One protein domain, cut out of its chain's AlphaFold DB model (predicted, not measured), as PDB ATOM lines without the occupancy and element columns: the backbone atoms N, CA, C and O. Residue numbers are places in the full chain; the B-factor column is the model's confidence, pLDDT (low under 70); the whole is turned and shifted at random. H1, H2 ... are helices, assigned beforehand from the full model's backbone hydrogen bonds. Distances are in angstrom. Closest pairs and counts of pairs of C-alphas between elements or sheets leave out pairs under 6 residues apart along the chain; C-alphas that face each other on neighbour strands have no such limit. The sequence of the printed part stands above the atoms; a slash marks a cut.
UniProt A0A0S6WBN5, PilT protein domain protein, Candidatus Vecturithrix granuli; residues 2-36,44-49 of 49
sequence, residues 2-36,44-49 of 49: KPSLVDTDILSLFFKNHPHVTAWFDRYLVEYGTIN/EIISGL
ATOM      1  N   LYS A   2     158.719 198.356 192.645       75.62
ATOM      2  CA  LYS A   2     157.770 198.887 193.626       75.62
ATOM      3  C   LYS A   2     156.669 199.629 192.859       75.62
ATOM      4  O   LYS A   2     157.015 200.348 191.924       75.62
ATOM      5  N   PRO A   3     155.386 199.438 193.205       82.44
ATOM      6  CA  PRO A   3     154.322 200.229 192.611       82.44
ATOM      7  C   PRO A   3     154.547 201.701 192.950       82.44
ATOM      8  O   PRO A   3     154.946 202.040 194.065       82.44
ATOM      9  N   SER A   4     154.313 202.555 191.969       91.25
ATOM     10  CA  SER A   4     154.526 203.989 192.054       91.25
ATOM     11  C   SER A   4     153.297 204.683 191.475       91.25
ATOM     12  O   SER A   4     152.706 204.180 190.521       91.25
ATOM     13  N   LEU A   5     152.866 205.780 192.094       95.06
ATOM     14  CA  LEU A   5     151.642 206.490 191.738       95.06
ATOM     15  C   LEU A   5     151.986 207.960 191.516       95.06
ATOM     16  O   LEU A   5     152.561 208.595 192.398       95.06
ATOM     17  N   VAL A   6     151.677 208.469 190.329       95.38
ATOM     18  CA  VAL A   6     151.871 209.868 189.964       95.38
ATOM     19  C   VAL A   6     150.660 210.668 190.417       95.38
ATOM     20  O   VAL A   6     149.521 210.272 190.164       95.38
ATOM     21  N   ASP A   7     150.935 211.776 191.095       94.62
ATOM     22  CA  ASP A   7     149.920 212.683 191.610       94.62
ATOM     23  C   ASP A   7     149.469 213.699 190.544       94.62
ATOM     24  O   ASP A   7     150.091 213.897 189.490       94.62
ATOM     25  N   THR A   8     148.340 214.325 190.824       95.00
ATOM     26  CA  THR A   8     147.607 215.229 189.948       95.00
ATOM     27  C   THR A   8     148.405 216.494 189.612       95.00
ATOM     28  O   THR A   8     148.367 216.964 188.472       95.00
ATOM     29  N   ASP A   9     149.211 217.017 190.539       94.38
ATOM     30  CA  ASP A   9     150.066 218.193 190.318       94.38
ATOM     31  C   ASP A   9     151.170 217.938 189.273       94.38
ATOM     32  O   ASP A   9     151.385 218.747 188.362       94.38
ATOM     33  N   ILE A  10     151.816 216.776 189.344       96.00
ATOM     34  CA  ILE A  10     152.839 216.323 188.406       96.00
ATOM     35  C   ILE A  10     152.231 216.128 187.017       96.00
ATOM     36  O   ILE A  10     152.826 216.562 186.027       96.00
ATOM     37  N   LEU A  11     151.030 215.553 186.928       96.06
ATOM     38  CA  LEU A  11     150.310 215.429 185.658       96.06
ATOM     39  C   LEU A  11     149.899 216.800 185.099       96.06
ATOM     40  O   LEU A  11     150.087 217.041 183.907       96.06
ATOM     41  N   SER A  12     149.452 217.736 185.943       95.69
ATOM     42  CA  SER A  12     149.155 219.120 185.536       95.69
ATOM     43  C   SER A  12     150.373 219.806 184.910       95.69
ATOM     44  O   SER A  12     150.271 220.425 183.848       95.69
ATOM     45  N   LEU A  13     151.549 219.678 185.533       96.69
ATOM     46  CA  LEU A  13     152.799 220.240 185.013       96.69
ATOM     47  C   LEU A  13     153.279 219.529 183.744       96.69
ATOM     48  O   LEU A  13     153.774 220.187 182.826       96.69
ATOM     49  N   PHE A  14     153.116 218.208 183.677       96.19
ATOM     50  CA  PHE A  14     153.455 217.420 182.498       96.19
ATOM     51  C   PHE A  14     152.627 217.854 181.283       96.19
ATOM     52  O   PHE A  14     153.199 218.173 180.241       96.19
ATOM     53  N   PHE A  15     151.302 217.980 181.426       94.31
ATOM     54  CA  PHE A  15     150.423 218.441 180.343       94.31
ATOM     55  C   PHE A  15     150.686 219.896 179.921       94.31
ATOM     56  O   PHE A  15     150.411 220.265 178.780       94.31
ATOM     57  N   LYS A  16     151.275 220.718 180.800       95.56
ATOM     58  CA  LYS A  16     151.740 222.085 180.493       95.56
ATOM     59  C   LYS A  16     153.141 222.133 179.863       95.56
ATOM     60  O   LYS A  16     153.677 223.224 179.684       95.56
ATOM     61  N   ASN A  17     153.738 220.987 179.522       96.06
ATOM     62  CA  ASN A  17     155.101 220.866 178.988       96.06
ATOM     63  C   ASN A  17     156.170 221.499 179.893       96.06
ATOM     64  O   ASN A  17     157.136 222.094 179.408       96.06
ATOM     65  N   HIS A  18     156.006 221.403 181.216       97.75
ATOM     66  CA  HIS A  18     157.011 221.924 182.132       97.75
ATOM     67  C   HIS A  18     158.334 221.152 181.947       97.75
ATOM     68  O   HIS A  18     158.388 219.953 182.239       97.75
ATOM     69  N   PRO A  19     159.434 221.813 181.539       94.81
ATOM     70  CA  PRO A  19     160.613 221.143 180.981       94.81
ATOM     71  C   PRO A  19     161.278 220.174 181.961       94.81
ATOM     72  O   PRO A  19     161.718 219.093 181.577       94.81
ATOM     73  N   HIS A  20     161.306 220.528 183.248       96.50
ATOM     74  CA  HIS A  20     161.843 219.643 184.279       96.50
ATOM     75  C   HIS A  20     160.970 218.393 184.461       96.50
ATOM     76  O   HIS A  20     161.497 217.294 184.575       96.50
ATOM     77  N   VAL A  21     159.642 218.537 184.443       96.62
ATOM     78  CA  VAL A  21     158.717 217.424 184.711       96.62
ATOM     79  C   VAL A  21     158.695 216.455 183.537       96.62
ATOM     80  O   VAL A  21     158.778 215.251 183.755       96.62
ATOM     81  N   THR A  22     158.688 216.959 182.301       96.06
ATOM     82  CA  THR A  22     158.786 216.116 181.103       96.06
ATOM     83  C   THR A  22     160.065 215.270 181.111       96.06
ATOM     84  O   THR A  22     159.991 214.062 180.915       96.06
ATOM     85  N   ALA A  23     161.220 215.856 181.451       95.56
ATOM     86  CA  ALA A  23     162.478 215.107 181.553       95.56
ATOM     87  C   ALA A  23     162.465 214.042 182.669       95.56
ATOM     88  O   ALA A  23     163.103 212.994 182.546       95.56
ATOM     89  N   TRP A  24     161.750 214.298 183.769       94.94
ATOM     90  CA  TRP A  24     161.572 213.316 184.840       94.94
ATOM     91  C   TRP A  24     160.621 212.185 184.454       94.94
ATOM     92  O   TRP A  24     160.872 211.055 184.860       94.94
ATOM     93  N   PHE A  25     159.589 212.446 183.646       94.88
ATOM     94  CA  PHE A  25     158.678 211.409 183.150       94.88
ATOM     95  C   PHE A  25     159.408 210.333 182.346       94.88
ATOM     96  O   PHE A  25     159.176 209.147 182.580       94.88
ATOM     97  N   ASP A  26     160.340 210.722 181.474       93.00
ATOM     98  CA  ASP A  26     161.147 209.763 180.709       93.00
ATOM     99  C   ASP A  26     161.988 208.877 181.635       93.00
ATOM    100  O   ASP A  26     162.004 207.652 181.505       93.00
ATOM    101  N   ARG A  27     162.652 209.483 182.627       94.19
ATOM    102  CA  ARG A  27     163.440 208.742 183.626       94.19
ATOM    103  C   ARG A  27     162.570 207.805 184.454       94.19
ATOM    104  O   ARG A  27     162.955 206.666 184.697       94.19
ATOM    105  N   TYR A  28     161.396 208.277 184.852       94.12
ATOM    106  CA  TYR A  28     160.438 207.503 185.622       94.12
ATOM    107  C   TYR A  28     159.929 206.303 184.822       94.12
ATOM    108  O   TYR A  28     159.854 205.198 185.352       94.12
ATOM    109  N   LEU A  29     159.636 206.480 183.533       92.38
ATOM    110  CA  LEU A  29     159.215 205.378 182.674       92.38
ATOM    111  C   LEU A  29     160.319 204.320 182.527       92.38
ATOM    112  O   LEU A  29     160.019 203.129 182.545       92.38
ATOM    113  N   VAL A  30     161.588 204.731 182.455       94.06
ATOM    114  CA  VAL A  30     162.734 203.804 182.453       94.06
ATOM    115  C   VAL A  30     162.872 203.064 183.792       94.06
ATOM    116  O   VAL A  30     163.138 201.863 183.799       94.06
ATOM    117  N   GLU A  31     162.681 203.747 184.923       93.12
ATOM    118  CA  GLU A  31     162.854 203.173 186.268       93.12
ATOM    119  C   GLU A  31     161.687 202.271 186.710       93.12
ATOM    120  O   GLU A  31     161.921 201.246 187.355       93.12
ATOM    121  N   TYR A  32     160.446 202.634 186.363       92.69
ATOM    122  CA  TYR A  32     159.206 201.992 186.833       92.69
ATOM    123  C   TYR A  32     158.448 201.221 185.740       92.69
ATOM    124  O   TYR A  32     157.518 200.473 186.051       92.69
ATOM    125  N   GLY A  33     158.829 201.363 184.466       92.69
ATOM    126  CA  GLY A  33     158.269 200.634 183.318       92.69
ATOM    127  C   GLY A  33     156.853 201.054 182.912       92.69
ATOM    128  O   GLY A  33     156.431 200.803 181.786       92.69
ATOM    129  N   THR A  34     156.117 201.702 183.812       92.38
ATOM    130  CA  THR A  34     154.749 202.182 183.613       92.38
ATOM    131  C   THR A  34     154.547 203.493 184.359       92.38
ATOM    132  O   THR A  34     155.167 203.736 185.395       92.38
ATOM    133  N   ILE A  35     153.646 204.328 183.843       93.06
ATOM    134  CA  ILE A  35     153.101 205.466 184.579       93.06
ATOM    135  C   ILE A  35     151.752 205.030 185.139       93.06
ATOM    136  O   ILE A  35     150.845 204.715 184.371       93.06
ATOM    137  N   ASN A  36     151.614 205.023 186.462       95.06
ATOM    138  CA  ASN A  36     150.340 204.741 187.113       95.06
ATOM    139  C   ASN A  36     149.832 206.016 187.783       95.06
ATOM    140  O   ASN A  36     150.602 206.746 188.399       95.06
ATOM    141  N   GLU A  44     139.791 214.133 187.839       95.56
ATOM    142  CA  GLU A  44     140.342 215.484 187.986       95.56
ATOM    143  C   GLU A  44     140.797 216.013 186.622       95.56
ATOM    144  O   GLU A  44     140.291 217.042 186.188       95.56
ATOM    145  N   ILE A  45     141.607 215.246 185.874       94.06
ATOM    146  CA  ILE A  45     142.046 215.590 184.506       94.06
ATOM    147  C   ILE A  45     140.860 215.916 183.597       94.06
ATOM    148  O   ILE A  45     140.840 216.959 182.944       94.06
ATOM    149  N   ILE A  46     139.861 215.034 183.557       95.12
ATOM    150  CA  ILE A  46     138.680 215.219 182.705       95.12
ATOM    151  C   ILE A  46     137.831 216.417 183.158       95.12
ATOM    152  O   ILE A  46     137.202 217.067 182.325       95.12
ATOM    153  N   SER A  47     137.835 216.743 184.451       94.38
ATOM    154  CA  SER A  47     137.105 217.889 185.011       94.38
ATOM    155  C   SER A  47     137.832 219.225 184.825       94.38
ATOM    156  O   SER A  47     137.328 220.254 185.273       94.38
ATOM    157  N   GLY A  48     138.980 219.232 184.143       89.62
ATOM    158  CA  GLY A  48     139.775 220.432 183.882       89.62
ATOM    159  C   GLY A  48     141.047 220.542 184.714       89.62
ATOM    160  O   GLY A  48     141.777 221.509 184.513       89.62
ATOM    161  N   LEU A  49     141.318 219.535 185.551       63.56
ATOM    162  CA  LEU A  49     142.512 219.371 186.377       63.56
ATOM    163  C   LEU A  49     142.788 220.588 187.276       63.56
ATOM    164  O   LEU A  49     143.556 221.494 186.871       63.56
TER     165      LEU A  49
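This is residues 2 to 36 and 44 to 49 of the 49 residues of the protein "PilT protein domain protein" of Candidatus Vecturithrix granuli (UniProt A0A0S6WBN5). Two helices, H1 and the longer H2, meet at a steep corner, and an extended stretch, residues 2 to 7, runs from near the end of H2 to the start of H1 as the third side of a flat triangle. Residues 33 to 36 fold back from H2 toward that stretch, and residues 44 to 49 make a separate short piece beyond H1, on the side away from H2. The printed part has 41 residues with two named helices, H1 then H2, and no named strand; its class is all helix. It is only just compact, close to loose, with a radius of gyration of the C-alphas of 10.6 A, and spans 29 by 22 by 11 A.

Start at C-alpha 2, at (157.770, 198.887, 193.626), and go on to C-alpha 8 at (147.607, 215.229, 189.948), where H1, residues 8 to 15, begins; it is 10.5 A long. Find C-alpha 19 at (160.613, 221.143, 180.981); from there H2, residues 19 to 32, runs 20.1 A to C-alpha 32.

Look at Phe 14 and Thr 22, whose C-alphas, 5.7 A apart, are the closest of H1 and H2; the two helices touch. H2 touches H1 with residues 21 to 25 alone. Their lines stand at a steep tilt of 69 degrees, only just short of about perpendicular, and they run opposite ways. Every O i to N i+4 pair is within hydrogen-bond range in H1, and 9 of 10 are in H2.

The C-alphas of Lys 2 and Gly 48, the two farthest apart, are 29.7 A from each other. The link from H1 to H2 is tight, with 3 residues. Residues 37 to 43 are not printed, and C-alphas 36 and 44 are 14.7 A apart across this cut. Mean pLDDT of the printed part is 93.1; residue 49 is under 70.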